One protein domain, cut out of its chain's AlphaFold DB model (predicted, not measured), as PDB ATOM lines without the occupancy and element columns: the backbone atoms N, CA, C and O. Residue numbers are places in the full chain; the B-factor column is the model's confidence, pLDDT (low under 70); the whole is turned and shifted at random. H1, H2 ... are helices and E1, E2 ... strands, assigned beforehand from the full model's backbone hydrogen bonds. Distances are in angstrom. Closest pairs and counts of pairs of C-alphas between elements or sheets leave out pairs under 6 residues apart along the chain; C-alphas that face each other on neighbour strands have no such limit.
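What this domain is: This is residues 150 to 286 of the 502 residues of the protein "FACT complex subunit SSRP1" of Plasmodiophora brassicae (UniProt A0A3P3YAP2). One strongly twisted antiparallel sheet of seven strands is folded back on itself and curls round the helix H3, with the leaf E4 E3 E2 E1 facing the leaf E6 E5 and E7 as the hinge. H2 packs on H3 away from the sheet, and the short H1 sits beside the start of E1. The printed part has 137 residues with seven named strands followed by three named helices, E1 E2 E3 E4 E5 E6 E7 H1 H2 H3, in the mixed class of helices and strands; the sheet's order is E4 - E3 - E2 - E1 - E7 - E6 - E5. It is compact, with a radius of gyration of the C-alphas of 13.9 A, and rounded, spanning 40 by 37 by 28 A.

Where its parts are: E1, residues 153 to 162, begins at C-alpha 153 (25.426, 3.291, 49.493), is 21.3 A long and bends by 76 degrees at residue 157. E2 is residues 165 to 171, 18.2 A; E3 is residues 175 to 180, 16.4 A; E4 is residues 185 to 189; E5 is residues 197 to 200. E6, residues 207 to 219, is 23.5 A long and bends by 110 degrees at residue 215. E7, residues 222 to 231, is 23.2 A long and bends by 84 degrees at residue 225. H1 is residues 239 to 244 and H2 residues 254 to 261. H3, residues 266 to 278, is 18.0 A long and ends at C-alpha 278 (31.149, 5.404, 36.752).

How they stand to each other: E1 E2 E3 E4 and E5 E6 E7 are meanders, each strand the antiparallel neighbour of the one before. E1 and E7, one from each meander, are antiparallel neighbours too, with N 161 and O 228 2.8 A apart, within hydrogen-bond range. So are N 167 and O 158 of the hairpin E1 and E2, at 3.0 A, and N 209 and O 229 of the hairpin E6 and E7, at 2.9 A. Between the leaves, the closest C-alphas of E4 and E6 are those of Val 188 and Leu 217, 7.1 A apart. H3 is on the sheet; its closest C-alphas to E7 are those of Ser 267 and Phe 231, 5.9 A. H2 is not on the sheet and touches H3 at a steep tilt of 41 degrees, opposite ways, a helical hairpin; H3 does so with residues 269 to 273 alone, the closest C-alphas being those of Leu 261 and Ala 269, 5.0 A. H1 only grazes the sheet, with the C-alphas of Val 153 and Ser 244 closest at 5.2 A. In H1, H2 and H3 every O i to N i+4 pair is within hydrogen-bond range.

The domain as a whole: The two C-alphas farthest apart are those of Lys 221 and Gln 255, 40.7 A. The printed part has no cut, and no link is long. The mean pLDDT of the printed part is 83.3; 16 residues are under 70, among them residues 246 to 252 and 279 to 282.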
ATOM      1  N   LYS A 150      33.749  -2.457  50.457       80.56
ATOM      2  CA  LYS A 150      32.614  -1.943  51.237       80.56
ATOM      3  C   LYS A 150      31.553  -1.355  50.297       80.56
ATOM      4  O   LYS A 150      31.925  -0.685  49.333       80.56
ATOM      5  N   PRO A 151      30.254  -1.502  50.605       83.81
ATOM      6  CA  PRO A 151      29.216  -0.763  49.899       83.81
ATOM      7  C   PRO A 151      29.311   0.727  50.248       83.81
ATOM      8  O   PRO A 151      29.339   1.086  51.428       83.81
ATOM      9  N   ILE A 152      29.323   1.576  49.219       81.44
ATOM     10  CA  ILE A 152      29.271   3.037  49.349       81.44
ATOM     11  C   ILE A 152      27.888   3.435  49.856       81.44
ATOM     12  O   ILE A 152      27.780   4.192  50.810       81.44
ATOM     13  N   VAL A 153      26.826   2.916  49.233       85.25
ATOM     14  CA  VAL A 153      25.426   3.291  49.493       85.25
ATOM     15  C   VAL A 153      24.488   2.145  49.103       85.25
ATOM     16  O   VAL A 153      24.797   1.344  48.215       85.25
ATOM     17  N   VAL A 154      23.348   2.055  49.789       88.38
ATOM     18  CA  VAL A 154      22.292   1.061  49.556       88.38
ATOM     19  C   VAL A 154      20.979   1.794  49.290       88.38
ATOM     20  O   VAL A 154      20.504   2.527  50.153       88.38
ATOM     21  N   ILE A 155      20.388   1.585  48.111       88.25
ATOM     22  CA  ILE A 155      19.065   2.105  47.743       88.25
ATOM     23  C   ILE A 155      18.066   0.950  47.775       88.25
ATOM     24  O   ILE A 155      18.178   0.000  47.001       88.25
ATOM     25  N   GLU A 156      17.098   0.999  48.684       88.25
ATOM     26  CA  GLU A 156      16.145  -0.092  48.911       88.25
ATOM     27  C   GLU A 156      14.877   0.048  48.047       88.25
ATOM     28  O   GLU A 156      14.477   1.145  47.674       88.25
ATOM     29  N   ASP A 157      14.230  -1.082  47.732       86.81
ATOM     30  CA  ASP A 157      12.906  -1.161  47.074       86.81
ATOM     31  C   ASP A 157      12.740  -0.466  45.695       86.81
ATOM     32  O   ASP A 157      11.606  -0.282  45.220       86.81
ATOM     33  N   VAL A 158      13.857  -0.164  45.016       90.12
ATOM     34  CA  VAL A 158      13.906   0.417  43.662       90.12
ATOM     35  C   VAL A 158      13.138  -0.465  42.679       90.12
ATOM     36  O   VAL A 158      13.315  -1.687  42.625       90.12
ATOM     37  N   SER A 159      12.268   0.157  41.882       91.38
ATOM     38  CA  SER A 159      11.414  -0.546  40.923       91.38
ATOM     39  C   SER A 159      12.072  -0.579  39.545       91.38
ATOM     40  O   SER A 159      12.376   0.463  38.971       91.38
ATOM     41  N   PHE A 160      12.282  -1.773  38.996       91.62
ATOM     42  CA  PHE A 160      12.889  -1.979  37.684       91.62
ATOM     43  C   PHE A 160      11.859  -2.470  36.659       91.62
ATOM     44  O   PHE A 160      11.050  -3.362  36.925       91.62
ATOM     45  N   VAL A 161      11.934  -1.913  35.448       89.75
ATOM     46  CA  VAL A 161      11.188  -2.374  34.262       89.75
ATOM     47  C   VAL A 161      11.971  -3.472  33.530       89.75
ATOM     48  O   VAL A 161      11.378  -4.385  32.955       89.75
ATOM     49  N   LYS A 162      13.310  -3.403  33.569       88.06
ATOM     50  CA  LYS A 162      14.246  -4.415  33.056       88.06
ATOM     51  C   LYS A 162      15.445  -4.538  34.013       88.06
ATOM     52  O   LYS A 162      16.122  -3.529  34.208       88.06
ATOM     53  N   PRO A 163      15.752  -5.728  34.563       88.81
ATOM     54  CA  PRO A 163      14.840  -6.873  34.710       88.81
ATOM     55  C   PRO A 163      13.553  -6.464  35.448       88.81
ATOM     56  O   PRO A 163      13.589  -5.584  36.298       88.81
ATOM     57  N   TRP A 164      12.408  -7.071  35.135       89.19
ATOM     58  CA  TRP A 164      11.141  -6.696  35.780       89.19
ATOM     59  C   TRP A 164      11.113  -7.133  37.252       89.19
ATOM     60  O   TRP A 164      11.201  -8.327  37.542       89.19
ATOM     61  N   GLY A 165      10.951  -6.189  38.182       89.81
ATOM     62  CA  GLY A 165      10.814  -6.493  39.608       89.81
ATOM     63  C   GLY A 165      11.171  -5.330  40.532       89.81
ATOM     64  O   GLY A 165      11.363  -4.201  40.088       89.81
ATOM     65  N   LYS A 166      11.283  -5.618  41.832       91.38
ATOM     66  CA  LYS A 166      11.870  -4.707  42.821       91.38
ATOM     67  C   LYS A 166      13.194  -5.259  43.332       91.38
ATOM     68  O   LYS A 166      13.271  -6.440  43.680       91.38
ATOM     69  N   PHE A 167      14.203  -4.398  43.398       92.56
ATOM     70  CA  PHE A 167      15.564  -4.747  43.788       92.56
ATOM     71  C   PHE A 167      16.125  -3.692  44.742       92.56
ATOM     72  O   PHE A 167      15.911  -2.497  44.553       92.56
ATOM     73  N   THR A 168      16.882  -4.134  45.738       92.25
ATOM     74  CA  THR A 168      17.791  -3.267  46.486       92.25
ATOM     75  C   THR A 168      19.074  -3.119  45.672       92.25
ATOM     76  O   THR A 168      19.688  -4.120  45.294       92.25
ATOM     77  N   VAL A 169      19.457  -1.879  45.379       92.06
ATOM     78  CA  VAL A 169      20.649  -1.518  44.606       92.06
ATOM     79  C   VAL A 169      21.760  -1.150  45.581       92.06
ATOM     80  O   VAL A 169      21.704  -0.109  46.234       92.06
ATOM     81  N   THR A 170      22.780  -1.995  45.674       90.56
ATOM     82  CA  THR A 170      23.983  -1.726  46.466       90.56
ATOM     83  C   THR A 170      25.107  -1.299  45.533       90.56
ATOM     84  O   THR A 170      25.448  -2.022  44.597       90.56
ATOM     85  N   VAL A 171      25.691  -0.130  45.782       88.75
ATOM     86  CA  VAL A 171      26.743   0.450  44.936       88.75
ATOM     87  C   VAL A 171      28.097   0.319  45.631       88.75
ATOM     88  O   VAL A 171      28.252   0.739  46.778       88.75
ATOM     89  N   PHE A 172      29.075  -0.258  44.935       87.94
ATOM     90  CA  PHE A 172      30.465  -0.441  45.366       87.94
ATOM     91  C   PHE A 172      31.417   0.339  44.435       87.94
ATOM     92  O   PHE A 172      31.020   0.690  43.321       87.94
ATOM     93  N   PRO A 173      32.679   0.584  44.841       84.31
ATOM     94  CA  PRO A 173      33.703   1.200  43.993       84.31
ATOM     95  C   PRO A 173      33.864   0.569  42.598       84.31
ATOM     96  O   PRO A 173      33.957   1.299  41.610       84.31
ATOM     97  N   SER A 174      33.877  -0.766  42.500       84.56
ATOM     98  CA  SER A 174      34.111  -1.481  41.230       84.56
ATOM     99  C   SER A 174      32.852  -2.059  40.575       84.56
ATOM    100  O   SER A 174      32.886  -2.422  39.393       84.56
ATOM    101  N   ALA A 175      31.739  -2.181  41.305       88.69
ATOM    102  CA  ALA A 175      30.538  -2.877  40.835       88.69
ATOM    103  C   ALA A 175      29.227  -2.331  41.432       88.69
ATOM    104  O   ALA A 175      29.200  -1.735  42.503       88.69
ATOM    105  N   ILE A 176      28.110  -2.604  40.760       90.25
ATOM    106  CA  ILE A 176      26.755  -2.432  41.291       90.25
ATOM    107  C   ILE A 176      26.127  -3.817  41.458       90.25
ATOM    108  O   ILE A 176      26.186  -4.651  40.552       90.25
ATOM    109  N   GLN A 177      25.522  -4.062  42.617       91.31
ATOM    110  CA  GLN A 177      24.833  -5.305  42.951       91.31
ATOM    111  C   GLN A 177      23.327  -5.054  43.070       91.31
ATOM    112  O   GLN A 177      22.884  -4.195  43.830       91.31
ATOM    113  N   LEU A 178      22.538  -5.828  42.329       92.38
ATOM    114  CA  LEU A 178      21.081  -5.856  42.401       92.38
ATOM    115  C   LEU A 178      20.659  -7.069  43.230       92.38
ATOM    116  O   LEU A 178      20.864  -8.205  42.803       92.38
ATOM    117  N   SER A 179      20.060  -6.838  44.393       91.25
ATOM    118  CA  SER A 179      19.599  -7.891  45.305       91.25
ATOM    119  C   SER A 179      18.075  -7.912  45.344       91.25
ATOM    120  O   SER A 179      17.453  -6.893  45.640       91.25
ATOM    121  N   ASN A 180      17.444  -9.048  45.045       90.50
ATOM    122  CA  ASN A 180      15.984  -9.165  45.116       90.50
ATOM    123  C   ASN A 180      15.512  -9.657  46.499       90.50
ATOM    124  O   ASN A 180      16.277 -10.221  47.281       90.50
ATOM    125  N   LYS A 181      14.216  -9.496  46.799       85.06
ATOM    126  CA  LYS A 181      13.626  -9.935  48.083       85.06
ATOM    127  C   LYS A 181      13.582 -11.463  48.284       85.06
ATOM    128  O   LYS A 181      13.141 -11.914  49.334       85.06
ATOM    129  N   LYS A 182      14.037 -12.258  47.305       83.12
ATOM    130  CA  LYS A 182      14.221 -13.719  47.411       83.12
ATOM    131  C   LYS A 182      15.663 -14.114  47.770       83.12
ATOM    132  O   LYS A 182      15.937 -15.299  47.913       83.12
ATOM    133  N   GLY A 183      16.574 -13.145  47.917       80.81
ATOM    134  CA  GLY A 183      17.986 -13.382  48.229       80.81
ATOM    135  C   GLY A 183      18.867 -13.688  47.014       80.81
ATOM    136  O   GLY A 183      20.054 -13.960  47.182       80.81
ATOM    137  N   GLU A 184      18.331 -13.623  45.792       86.50
ATOM    138  CA  GLU A 184      19.150 -13.701  44.580       86.50
ATOM    139  C   GLU A 184      19.873 -12.364  44.380       86.50
ATOM    140  O   GLU A 184      19.252 -11.298  44.466       86.50
ATOM    141  N   THR A 185      21.179 -12.411  44.100       89.25
ATOM    142  CA  THR A 185      21.984 -11.209  43.839       89.25
ATOM    143  C   THR A 185      22.656 -11.284  42.474       89.25
ATOM    144  O   THR A 185      23.154 -12.333  42.064       89.25
ATOM    145  N   TYR A 186      22.668 -10.158  41.768       91.06
ATOM    146  CA  TYR A 186      23.173 -10.027  40.406       91.06
ATOM    147  C   TYR A 186      24.176  -8.876  40.365       91.06
ATOM    148  O   TYR A 186      23.856  -7.771  40.792       91.06
ATOM    149  N   SER A 187      25.397  -9.129  39.896       89.69
ATOM    150  CA  SER A 187      26.506  -8.165  39.972       89.69
ATOM    151  C   SER A 187      26.914  -7.676  38.583       89.69
ATOM    152  O   SER A 187      27.071  -8.482  37.666       89.69
ATOM    153  N   VAL A 188      27.107  -6.365  38.437       90.62
ATOM    154  CA  VAL A 188      27.503  -5.686  37.192       90.62
ATOM    155  C   VAL A 188      28.723  -4.816  37.478       90.62
ATOM    156  O   VAL A 188      28.701  -4.025  38.415       90.62
ATOM    157  N   LEU A 189      29.793  -4.938  36.687       89.31
ATOM    158  CA  LEU A 189      30.959  -4.056  36.820       89.31
ATOM    159  C   LEU A 189      30.589  -2.610  36.466       89.31
ATOM    160  O   LEU A 189      29.869  -2.368  35.500       89.31
ATOM    161  N   VAL A 190      31.160  -1.645  37.182       87.31
ATOM    162  CA  VAL A 190      30.981  -0.207  36.907       87.31
ATOM    163  C   VAL A 190      31.433   0.146  35.480       87.31
ATOM    164  O   VAL A 190      30.742   0.875  34.775       87.31
ATOM    165  N   GLY A 191      32.527  -0.459  35.005       86.12
ATOM    166  CA  GLY A 191      33.007  -0.319  33.623       86.12
ATOM    167  C   GLY A 191      32.203  -1.080  32.552       86.12
ATOM    168  O   GLY A 191      32.548  -0.978  31.383       86.12
ATOM    169  N   ASN A 192      31.169  -1.844  32.930       88.06
ATOM    170  CA  ASN A 192      30.269  -2.556  32.007       88.06
ATOM    171  C   ASN A 192      28.967  -1.782  31.729       88.06
ATOM    172  O   ASN A 192      28.192  -2.176  30.865       88.06
ATOM    173  N   ILE A 193      28.704  -0.711  32.479       90.00
ATOM    174  CA  ILE A 193      27.702   0.301  32.124       90.00
ATOM    175  C   ILE A 193      28.325   1.177  31.035       90.00
ATOM    176  O   ILE A 193      29.489   1.555  31.183       90.00
ATOM    177  N   ASP A 194      27.579   1.528  29.987       87.44
ATOM    178  CA  ASP A 194      28.088   2.302  28.841       87.44
ATOM    179  C   ASP A 194      27.791   3.807  28.946       87.44
ATOM    180  O   ASP A 194      28.667   4.624  28.659       87.44
ATOM    181  N   SER A 195      26.597   4.181  29.412       88.19
ATOM    182  CA  SER A 195      26.222   5.560  29.765       88.19
ATOM    183  C   SER A 195      25.140   5.575  30.858       88.19
ATOM    184  O   SER A 195      24.640   4.523  31.266       88.19
ATOM    185  N   VAL A 196      24.809   6.762  31.372       91.06
ATOM    186  CA  VAL A 196      23.720   6.970  32.339       91.06
ATOM    187  C   VAL A 196      22.688   7.879  31.690       91.06
ATOM    188  O   VAL A 196      22.969   9.050  31.455       91.06
ATOM    189  N   ILE A 197      21.503   7.351  31.395       91.12
ATOM    190  CA  ILE A 197      20.419   8.083  30.728       91.12
ATOM    191  C   ILE A 197      19.319   8.376  31.749       91.12
ATOM    192  O   ILE A 197      18.816   7.453  32.387       91.12
ATOM    193  N   HIS A 198      18.918   9.640  31.885       91.31
ATOM    194  CA  HIS A 198      17.844  10.086  32.772       91.31
ATOM    195  C   HIS A 198      16.784  10.867  31.986       91.31
ATOM    196  O   HIS A 198      17.069  11.924  31.421       91.31
ATOM    197  N   VAL A 199      15.558  10.344  31.953       89.00
ATOM    198  CA  VAL A 199      14.462  10.870  31.127       89.00
ATOM    199  C   VAL A 199      13.132  10.758  31.872       89.00
ATOM    200  O   VAL A 199      12.772   9.678  32.336       89.00
ATOM    201  N   ALA A 200      12.369  11.850  31.928       87.81
ATOM    202  CA  ALA A 200      10.951  11.807  32.276       87.81
ATOM    203  C   ALA A 200      10.137  11.384  31.043       87.81
ATOM    204  O   ALA A 200      10.335  11.934  29.962       87.81
ATOM    205  N   ILE A 201       9.232  10.410  31.178       84.31
ATOM    206  CA  ILE A 201       8.335   9.984  30.093       84.31
ATOM    207  C   ILE A 201       7.099  10.900  30.104       84.31
ATOM    208  O   ILE A 201       6.288  10.779  31.027       84.31
ATOM    209  N   PRO A 202       6.881  11.773  29.098       78.75
ATOM    210  CA  PRO A 202       5.849  12.813  29.201       78.75
ATOM    211  C   PRO A 202       4.423  12.257  29.323       78.75
ATOM    212  O   PRO A 202       3.598  12.809  30.047       78.75
ATOM    213  N   THR A 203       4.150  11.112  28.685       75.44
ATOM    214  CA  THR A 203       2.838  10.444  28.684       75.44
ATOM    215  C   THR A 203       2.380   9.985  30.071       75.44
ATOM    216  O   THR A 203       1.181   9.966  30.339       75.44
ATOM    217  N   THR A 204       3.303   9.587  30.953       78.00
ATOM    218  CA  THR A 204       2.970   9.039  32.284       78.00
ATOM    219  C   THR A 204       3.550   9.844  33.441       78.00
ATOM    220  O   THR A 204       3.205   9.581  34.591       78.00
ATOM    221  N   LYS A 205       4.419  10.820  33.147       82.56
ATOM    222  CA  LYS A 205       5.217  11.604  34.103       82.56
ATOM    223  C   LYS A 205       6.158  10.764  34.974       82.56
ATOM    224  O   LYS A 205       6.730  11.288  35.920       82.56
ATOM    225  N   ASP A 206       6.338   9.479  34.669       87.19
ATOM    226  CA  ASP A 206       7.307   8.632  35.361       87.19
ATOM    227  C   ASP A 206       8.733   9.008  34.950       87.19
ATOM    228  O   ASP A 206       9.010   9.219  33.767       87.19
ATOM    229  N   GLU A 207       9.654   9.005  35.906       89.81
ATOM    230  CA  GLU A 207      11.068   9.266  35.650       89.81
ATOM    231  C   GLU A 207      11.825   7.944  35.518       89.81
ATOM    232  O   GLU A 207      11.677   7.029  36.332       89.81
ATOM    233  N   VAL A 208      12.627   7.815  34.464       90.50
ATOM    234  CA  VAL A 208      13.311   6.571  34.109       90.50
ATOM    235  C   VAL A 208      14.814   6.805  34.045       90.50
ATOM    236  O   VAL A 208      15.296   7.668  33.309       90.50
ATOM    237  N   VAL A 209      15.557   5.984  34.789       92.00
ATOM    238  CA  VAL A 209      17.019   5.903  34.712       92.00
ATOM    239  C   VAL A 209      17.379   4.624  33.961       92.00
ATOM    240  O   VAL A 209      17.122   3.513  34.431       92.00
ATOM    241  N   THR A 210      17.951   4.789  32.774       91.81
ATOM    242  CA  THR A 210      18.352   3.703  31.875       91.81
ATOM    243  C   THR A 210      19.874   3.586  31.872       91.81
ATOM    244  O   THR A 210      20.576   4.568  31.645       91.81
ATOM    245  N   LEU A 211      20.383   2.378  32.121       92.50
ATOM    246  CA  LEU A 211      21.807   2.038  32.107       92.50
ATOM    247  C   LEU A 211      22.046   0.967  31.025       92.50
ATOM    248  O   LEU A 211      21.794  -0.219  31.277       92.50
ATOM    249  N   PRO A 212      22.484   1.348  29.814       90.38
ATOM    250  CA  PRO A 212      22.919   0.400  28.792       90.38
ATOM    251  C   PRO A 212      24.175  -0.348  29.254       90.38
ATOM    252  O   PRO A 212      25.027   0.238  29.925       90.38
ATOM    253  N   LEU A 213      24.291  -1.629  28.901       90.19
ATOM    254  CA  LEU A 213      25.400  -2.499  29.289       90.19
ATOM    255  C   LEU A 213      26.142  -3.063  28.067       90.19
ATOM    256  O   LEU A 213      25.533  -3.721  27.218       90.19
ATOM    257  N   SER A 214      27.470  -2.938  28.040       86.56
ATOM    258  CA  SER A 214      28.316  -3.517  26.981       86.56
ATOM    259  C   SER A 214      28.350  -5.049  27.019       86.56
ATOM    260  O   SER A 214      28.515  -5.701  25.980       86.56
ATOM    261  N   HIS A 215      28.149  -5.659  28.192       87.19
ATOM    262  CA  HIS A 215      27.830  -7.082  28.334       87.19
ATOM    263  C   HIS A 215      26.523  -7.263  29.114       87.19
ATOM    264  O   HIS A 215      26.376  -6.783  30.238       87.19
ATOM    265  N   ALA A 216      25.574  -7.984  28.513       87.00
ATOM    266  CA  ALA A 216      24.227  -8.153  29.049       87.00
ATOM    267  C   ALA A 216      24.209  -8.916  30.386       87.00
ATOM    268  O   ALA A 216      24.756 -10.016  30.498       87.00
ATOM    269  N   LEU A 217      23.502  -8.387  31.386       89.19
ATOM    270  CA  LEU A 217      23.298  -9.075  32.658       89.19
ATOM    271  C   LEU A 217      22.378 -10.288  32.460       89.19
ATOM    272  O   LEU A 217      21.311 -10.175  31.860       89.19
ATOM    273  N   THR A 218      22.757 -11.450  32.991       87.81
ATOM    274  CA  THR A 218      21.926 -12.664  32.922       87.81
ATOM    275  C   THR A 218      21.133 -12.834  34.219       87.81
ATOM    276  O   THR A 218      21.720 -13.006  35.285       87.81
ATOM    277  N   VAL A 219      19.803 -12.796  34.122       86.25
ATOM    278  CA  VAL A 219      18.855 -12.895  35.243       86.25
ATOM    279  C   VAL A 219      17.981 -14.129  35.022       86.25
ATOM    280  O   VAL A 219      17.116 -14.162  34.142       86.25
ATOM    281  N   GLY A 220      18.245 -15.189  35.786       84.56
ATOM    282  CA  GLY A 220      17.612 -16.495  35.593       84.56
ATOM    283  C   GLY A 220      17.914 -17.077  34.206       84.56
ATOM    284  O   GLY A 220      19.038 -17.495  33.934       84.56
ATOM    285  N   LYS A 221      16.902 -17.110  33.329       81.19
ATOM    286  CA  LYS A 221      17.015 -17.577  31.930       81.19
ATOM    287  C   LYS A 221      17.145 -16.438  30.905       81.19
ATOM    288  O   LYS A 221      17.393 -16.717  29.736       81.19
ATOM    289  N   THR A 222      16.963 -15.184  31.317       86.00
ATOM    290  CA  THR A 222      16.874 -14.020  30.422       86.00
ATOM    291  C   THR A 222      18.170 -13.218  30.453       86.00
ATOM    292  O   THR A 222      18.814 -13.117  31.497       86.00
ATOM    293  N   GLN A 223      18.558 -12.623  29.325       86.31
ATOM    294  CA  GLN A 223      19.652 -11.651  29.268       86.31
ATOM    295  C   GLN A 223      19.101 -10.236  29.065       86.31
ATOM    296  O   GLN A 223      18.172 -10.035  28.286       86.31
ATOM    297  N   HIS A 224      19.686  -9.270  29.768       89.25
ATOM    298  CA  HIS A 224      19.319  -7.861  29.742       89.25
ATOM    299  C   HIS A 224      20.536  -7.024  29.340       89.25
ATOM    300  O   HIS A 224      21.464  -6.842  30.122       89.25
ATOM    301  N   ASP A 225      20.515  -6.523  28.107       89.19
ATOM    302  CA  ASP A 225      21.460  -5.533  27.563       89.19
ATOM    303  C   ASP A 225      21.342  -4.148  28.224       89.19
ATOM    304  O   ASP A 225      22.214  -3.303  28.066       89.19
ATOM    305  N   THR A 226      20.254  -3.912  28.954       89.94
ATOM    306  CA  THR A 226      19.883  -2.610  29.496       89.94
ATOM    307  C   THR A 226      19.209  -2.807  30.849       89.94
ATOM    308  O   THR A 226      18.223  -3.548  30.943       89.94
ATOM    309  N   LEU A 227      19.697  -2.122  31.882       91.81
ATOM    310  CA  LEU A 227      18.986  -1.983  33.153       91.81
ATOM    311  C   LEU A 227      18.103  -0.736  33.099       91.81
ATOM    312  O   LEU A 227      18.509   0.296  32.571       91.81
ATOM    313  N   VAL A 228      16.890  -0.832  33.632       91.69
ATOM    314  CA  VAL A 228      15.891   0.238  33.570       91.69
ATOM    315  C   VAL A 228      15.217   0.363  34.926       91.69
ATOM    316  O   VAL A 228      14.382  -0.474  35.275       91.69
ATOM    317  N   MET A 229      15.558   1.418  35.658       92.19
ATOM    318  CA  MET A 229      14.905   1.822  36.902       92.19
ATOM    319  C   MET A 229      13.790   2.820  36.588       92.19
ATOM    320  O   MET A 229      13.959   3.697  35.742       92.19
ATOM    321  N   LYS A 230      12.653   2.685  37.269       90.75
ATOM    322  CA  LYS A 230      11.491   3.566  37.157       90.75
ATOM    323  C   LYS A 230      11.149   4.139  38.531       90.75
ATOM    324  O   LYS A 230      10.910   3.389  39.477       90.75
ATOM    325  N   PHE A 231      11.043   5.458  38.580       90.81
ATOM    326  CA  PHE A 231      10.662   6.263  39.732       90.81
ATOM    327  C   PHE A 231       9.327   6.960  39.456       90.81
ATOM    328  O   PHE A 231       8.927   7.139  38.300       90.81
ATOM    329  N   LYS A 232       8.620   7.343  40.520       89.00
ATOM    330  CA  LYS A 232       7.467   8.243  40.405       89.00
ATOM    331  C   LYS A 232       7.960   9.699  40.361       89.00
ATOM    332  O   LYS A 232       8.998   9.984  40.954       89.00
ATOM    333  N   PRO A 233       7.230  10.624  39.717       84.12
ATOM    334  CA  PRO A 233       7.561  12.043  39.803       84.12
ATOM    335  C   PRO A 233       7.441  12.518  41.256       84.12
ATOM    336  O   PRO A 233       6.417  12.274  41.896       84.12
ATOM    337  N   GLY A 234       8.476  13.190  41.765       79.69
ATOM    338  CA  GLY A 234       8.517  13.671  43.153       79.69
ATOM    339  C   GLY A 234       8.703  12.576  44.213       79.69
ATOM    340  O   GLY A 234       8.388  12.804  45.375       79.69
ATOM    341  N   ASP A 235       9.177  11.389  43.825       84.38
ATOM    342  CA  ASP A 235       9.684  10.376  44.761       84.38
ATOM    343  C   ASP A 235      11.047  10.840  45.314       84.38
ATOM    344  O   ASP A 235      11.858  11.380  44.560       84.38
ATOM    345  N   GLU A 236      11.331  10.626  46.600       80.56
ATOM    346  CA  GLU A 236      12.565  11.079  47.271       80.56
ATOM    347  C   GLU A 236      13.348   9.896  47.862       80.56
ATOM    348  O   GLU A 236      12.775   8.879  48.262       80.56
ATOM    349  N   LEU A 237      14.681  10.009  47.948       79.25
ATOM    350  CA  LEU A 237      15.494   8.984  48.607       79.25
ATOM    351  C   LEU A 237      15.328   9.070  50.128       79.25
ATOM    352  O   LEU A 237      15.862   9.968  50.777       79.25
ATOM    353  N   GLY A 238      14.630   8.089  50.705       73.38
ATOM    354  CA  GLY A 238      14.403   8.017  52.147       73.38
ATOM    355  C   GLY A 238      15.695   8.068  52.974       73.38
ATOM    356  O   GLY A 238      16.746   7.570  52.565       73.38
ATOM    357  N   GLU A 239      15.608   8.629  54.187       67.19
ATOM    358  CA  GLU A 239      16.767   8.919  55.049       67.19
ATOM    359  C   GLU A 239      17.702   7.721  55.316       67.19
ATOM    360  O   GLU A 239      18.869   7.921  55.661       67.19
ATOM    361  N   SER A 240      17.220   6.476  55.197       68.12
ATOM    362  CA  SER A 240      18.048   5.266  55.298       68.12
ATOM    363  C   SER A 240      19.161   5.246  54.247       68.12
ATOM    364  O   SER A 240      20.302   4.919  54.579       68.12
ATOM    365  N   VAL A 241      18.864   5.680  53.019       76.19
ATOM    366  CA  VAL A 241      19.820   5.773  51.909       76.19
ATOM    367  C   VAL A 241      20.897   6.803  52.240       76.19
ATOM    368  O   VAL A 241      22.079   6.460  52.246       76.19
ATOM    369  N   LEU A 242      20.505   8.018  52.644       70.25
ATOM    370  CA  LEU A 242      21.422   9.097  53.052       70.25
ATOM    371  C   LEU A 242      22.315   8.703  54.245       70.25
ATOM    372  O   LEU A 242      23.491   9.069  54.311       70.25
ATOM    373  N   LYS A 243      21.785   7.911  55.185       69.00
ATOM    374  CA  LYS A 243      22.534   7.366  56.332       69.00
ATOM    375  C   LYS A 243      23.414   6.166  55.965       69.00
ATOM    376  O   LYS A 243      24.332   5.846  56.721       69.00
ATOM    377  N   SER A 244      23.174   5.513  54.826       74.00
ATOM    378  CA  SER A 244      23.982   4.380  54.358       74.00
ATOM    379  C   SER A 244      25.315   4.797  53.723       74.00
ATOM    380  O   SER A 244      26.236   3.979  53.744       74.00
ATOM    381  N   ILE A 245      25.425   6.048  53.241       75.44
ATOM    382  CA  ILE A 245      26.586   6.599  52.514       75.44
ATOM    383  C   ILE A 245      27.866   6.537  53.367       75.44
ATOM    384  O   ILE A 245      27.940   7.173  54.428       75.44
ATOM    385  N   LYS A 246      28.878   5.802  52.890       69.00
ATOM    386  CA  LYS A 246      30.143   5.500  53.585       69.00
ATOM    387  C   LYS A 246      31.354   5.586  52.662       69.00
ATOM    388  O   LYS A 246      31.317   5.057  51.559       69.00
ATOM    389  N   ASP A 247      32.432   6.131  53.231       60.59
ATOM    390  CA  ASP A 247      33.755   6.373  52.640       60.59
ATOM    391  C   ASP A 247      33.737   7.244  51.352       60.59
ATOM    392  O   ASP A 247      32.800   7.187  50.559       60.59
ATOM    393  N   PRO A 248      34.734   8.126  51.139       55.06
ATOM    394  CA  PRO A 248      34.821   8.915  49.910       55.06
ATOM    395  C   PRO A 248      35.225   8.028  48.725       55.06
ATOM    396  O   PRO A 248      35.977   7.064  48.893       55.06
ATOM    397  N   PHE A 249      34.782   8.379  47.515       63.97
ATOM    398  CA  PHE A 249      35.175   7.675  46.294       63.97
ATOM    399  C   PHE A 249      35.594   8.653  45.195       63.97
ATOM    400  O   PHE A 249      34.891   9.619  44.902       63.97
ATOM    401  N   LYS A 250      36.746   8.362  44.572       62.88
ATOM    402  CA  LYS A 250      37.436   9.251  43.625       62.88
ATOM    403  C   LYS A 250      37.635  10.638  44.251       62.88
ATOM    404  O   LYS A 250      38.339  10.738  45.252       62.88
ATOM    405  N   GLU A 251      37.031  11.671  43.676       63.75
ATOM    406  CA  GLU A 251      37.202  13.071  44.075       63.75
ATOM    407  C   GLU A 251      36.052  13.584  44.962       63.75
ATOM    408  O   GLU A 251      36.157  14.670  45.521       63.75
ATOM    409  N   TYR A 252      34.983  12.797  45.140       67.44
ATOM    410  CA  TYR A 252      33.798  13.203  45.896       67.44
ATOM    411  C   TYR A 252      33.907  12.879  47.389       67.44
ATOM    412  O   TYR A 252      34.131  11.733  47.801       67.44
ATOM    413  N   THR A 253      33.647  13.887  48.217       70.44
ATOM    414  CA  THR A 253      33.488  13.751  49.665       70.44
ATOM    415  C   THR A 253      32.137  13.110  49.995       70.44
ATOM    416  O   THR A 253      31.133  13.303  49.312       70.44
ATOM    417  N   VAL A 254      32.069  12.410  51.132       69.75
ATOM    418  CA  VAL A 254      30.806  11.909  51.716       69.75
ATOM    419  C   VAL A 254      29.787  13.037  51.968       69.75
ATOM    420  O   VAL A 254      28.590  12.764  52.033       69.75
ATOM    421  N   GLN A 255      30.245  14.284  52.122       68.56
ATOM    422  CA  GLN A 255      29.382  15.458  52.245       68.56
ATOM    423  C   GLN A 255      28.833  15.900  50.883       68.56
ATOM    424  O   GLN A 255      27.620  15.962  50.744       68.56
ATOM    425  N   ASP A 256      29.682  16.077  49.869       74.12
ATOM    426  CA  ASP A 256      29.279  16.433  48.499       74.12
ATOM    427  C   ASP A 256      28.236  15.445  47.943       74.12
ATOM    428  O   ASP A 256      27.214  15.845  47.390       74.12
ATOM    429  N   LEU A 257      28.439  14.139  48.173       73.12
ATOM    430  CA  LEU A 257      27.458  13.107  47.819       73.12
ATOM    431  C   LEU A 257      26.144  13.251  48.599       73.12
ATOM    432  O   LEU A 257      25.086  12.986  48.046       73.12
ATOM    433  N   LYS A 258      26.173  13.666  49.871       73.81
ATOM    434  CA  LYS A 258      24.948  13.902  50.655       73.81
ATOM    435  C   LYS A 258      24.206  15.139  50.182       73.81
ATOM    436  O   LYS A 258      22.991  15.070  50.051       73.81
ATOM    437  N   GLU A 259      24.911  16.223  49.888       75.88
ATOM    438  CA  GLU A 259      24.318  17.456  49.365       75.88
ATOM    439  C   GLU A 259      23.713  17.221  47.967       75.88
ATOM    440  O   GLU A 259      22.595  17.650  47.712       75.88
ATOM    441  N   MET A 260      24.359  16.414  47.116       72.88
ATOM    442  CA  MET A 260      23.833  15.968  45.813       72.88
ATOM    443  C   MET A 260      22.605  15.033  45.902       72.88
ATOM    444  O   MET A 260      21.840  14.927  44.945       72.88
ATOM    445  N   LEU A 261      22.439  14.307  47.012       75.19
ATOM    446  CA  LEU A 261      21.344  13.347  47.225       75.19
ATOM    447  C   LEU A 261      20.209  13.907  48.104       75.19
ATOM    448  O   LEU A 261      19.170  13.261  48.225       75.19
ATOM    449  N   THR A 262      20.402  15.079  48.715       71.44
ATOM    450  CA  THR A 262      19.394  15.799  49.512       71.44
ATOM    451  C   THR A 262      18.612  16.756  48.604       71.44
ATOM    452  O   THR A 262      19.126  17.192  47.573       71.44
ATOM    453  N   ASP A 263      17.349  17.029  48.944       73.12
ATOM    454  CA  ASP A 263      16.421  17.920  48.218       73.12
ATOM    455  C   ASP A 263      16.290  17.642  46.697       73.12
ATOM    456  O   ASP A 263      15.852  18.493  45.921       73.12
ATOM    457  N   SER A 264      16.664  16.433  46.257       81.94
ATOM    458  CA  SER A 264      16.719  16.014  44.852       81.94
ATOM    459  C   SER A 264      15.801  14.811  44.595       81.94
ATOM    460  O   SER A 264      15.840  13.855  45.375       81.94
ATOM    461  N   PRO A 265      15.030  14.783  43.485       86.69
ATOM    462  CA  PRO A 265      14.199  13.633  43.124       86.69
ATOM    463  C   PRO A 265      15.005  12.333  43.050       86.69
ATOM    464  O   PRO A 265      16.137  12.319  42.564       86.69
ATOM    465  N   ALA A 266      14.413  11.219  43.483       86.75
ATOM    466  CA  ALA A 266      15.083   9.925  43.609       86.75
ATOM    467  C   ALA A 266      15.695   9.417  42.293       86.75
ATOM    468  O   ALA A 266      16.734   8.753  42.307       86.75
ATOM    469  N   SER A 267      15.090   9.768  41.160       88.12
ATOM    470  CA  SER A 267      15.589   9.509  39.807       88.12
ATOM    471  C   SER A 267      16.905  10.248  39.519       88.12
ATOM    472  O   SER A 267      17.901   9.621  39.158       88.12
ATOM    473  N   VAL A 268      16.935  11.564  39.755       88.25
ATOM    474  CA  VAL A 268      18.097  12.450  39.610       88.25
ATOM    475  C   VAL A 268      19.198  12.031  40.573       88.25
ATOM    476  O   VAL A 268      20.333  11.832  40.150       88.25
ATOM    477  N   ALA A 269      18.851  11.834  41.842       87.38
ATOM    478  CA  ALA A 269      19.759  11.411  42.897       87.38
ATOM    479  C   ALA A 269      20.431  10.062  42.556       87.38
ATOM    480  O   ALA A 269      21.657   9.937  42.610       87.38
ATOM    481  N   THR A 270      19.653   9.073  42.092       88.12
ATOM    482  CA  THR A 270      20.185   7.776  41.636       88.12
ATOM    483  C   THR A 270      21.046   7.914  40.375       88.12
ATOM    484  O   THR A 270      22.106   7.294  40.292       88.12
ATOM    485  N   ALA A 271      20.635   8.725  39.396       88.62
ATOM    486  CA  ALA A 271      21.402   8.934  38.169       88.62
ATOM    487  C   ALA A 271      22.766   9.590  38.452       88.62
ATOM    488  O   ALA A 271      23.792   9.070  38.017       88.62
ATOM    489  N   SER A 272      22.794  10.675  39.232       86.19
ATOM    490  CA  SER A 272      24.025  11.387  39.598       86.19
ATOM    491  C   SER A 272      24.989  10.507  40.395       86.19
ATOM    492  O   SER A 272      26.186  10.498  40.113       86.19
ATOM    493  N   LEU A 273      24.476   9.688  41.321       84.88
ATOM    494  CA  LEU A 273      25.268   8.686  42.038       84.88
ATOM    495  C   LEU A 273      25.946   7.682  41.089       84.88
ATOM    496  O   LEU A 273      27.139   7.407  41.227       84.88
ATOM    497  N   VAL A 274      25.203   7.127  40.124       86.06
ATOM    498  CA  VAL A 274      25.760   6.164  39.159       86.06
ATOM    499  C   VAL A 274      26.742   6.851  38.199       86.06
ATOM    500  O   VAL A 274      27.768   6.256  37.863       86.06
ATOM    501  N   SER A 275      26.513   8.112  37.820       85.12
ATOM    502  CA  SER A 275      27.476   8.924  37.055       85.12
ATOM    503  C   SER A 275      28.795   9.121  37.813       85.12
ATOM    504  O   SER A 275      29.860   8.781  37.292       85.12
ATOM    505  N   ALA A 276      28.733   9.564  39.073       81.50
ATOM    506  CA  ALA A 276      29.906   9.773  39.924       81.50
ATOM    507  C   ALA A 276      30.718   8.477  40.116       81.50
ATOM    508  O   ALA A 276      31.941   8.455  39.946       81.50
ATOM    509  N   VAL A 277      30.043   7.354  40.389       79.88
ATOM    510  CA  VAL A 277      30.718   6.057  40.542       79.88
ATOM    511  C   VAL A 277      31.285   5.555  39.210       79.88
ATOM    512  O   VAL A 277      32.422   5.082  39.186       79.88
ATOM    513  N   THR A 278      30.597   5.745  38.080       76.94
ATOM    514  CA  THR A 278      31.149   5.404  36.752       76.94
ATOM    515  C   THR A 278      32.272   6.331  36.276       76.94
ATOM    516  O   THR A 278      33.035   5.913  35.410       76.94
ATOM    517  N   ALA A 279      32.461   7.517  36.879       67.81
ATOM    518  CA  ALA A 279      33.251   8.620  36.302       67.81
ATOM    519  C   ALA A 279      32.857   8.899  34.842       67.81
ATOM    520  O   ALA A 279      33.690   8.956  33.937       67.81
ATOM    521  N   ARG A 280      31.545   9.030  34.629       67.00
ATOM    522  CA  ARG A 280      30.978   9.650  33.436       67.00
ATOM    523  C   ARG A 280      30.212  10.880  33.884       67.00
ATOM    524  O   ARG A 280      29.078  10.767  34.347       67.00
ATOM    525  N   ASP A 281      30.850  12.033  33.753       56.88
ATOM    526  CA  ASP A 281      30.354  13.306  34.291       56.88
ATOM    527  C   ASP A 281      29.031  13.746  33.637       56.88
ATOM    528  O   ASP A 281      28.232  14.461  34.241       56.88
ATOM    529  N   THR A 282      28.761  13.267  32.420       69.56
ATOM    530  CA  THR A 282      27.548  13.587  31.660       69.56
ATOM    531  C   THR A 282      26.472  12.517  31.831       69.56
ATOM    532  O   THR A 282      26.546  11.439  31.236       69.56
ATOM    533  N   ILE A 283      25.411  12.856  32.569       81.88
ATOM    534  CA  ILE A 283      24.121  12.158  32.485       81.88
ATOM    535  C   ILE A 283      23.458  12.559  31.159       81.88
ATOM    536  O   ILE A 283      23.186  13.740  30.934       81.88
ATOM    537  N   GLU A 284      23.152  11.596  30.294       83.50
ATOM    538  CA  GLU A 284      22.359  11.844  29.091       83.50
ATOM    539  C   GLU A 284      20.921  12.220  29.469       83.50
ATOM    540  O   GLU A 284      20.237  11.487  30.188       83.50
ATOM    541  N   ARG A 285      20.448  13.362  28.968       85.50
ATOM    542  CA  ARG A 285      19.086  13.876  29.169       85.50
ATOM    543  C   ARG A 285      18.513  14.389  27.849       85.50
ATOM    544  O   ARG A 285      19.257  14.670  26.908       85.50
ATOM    545  N   CYS A 286      17.193  14.555  27.810       81.00
ATOM    546  CA  CYS A 286      16.505  15.313  26.767       81.00
ATOM    547  C   CYS A 286      17.105  16.725  26.612       81.00
ATOM    548  O   CYS A 286      17.455  17.361  27.606       81.00
TER     549      CYS A 286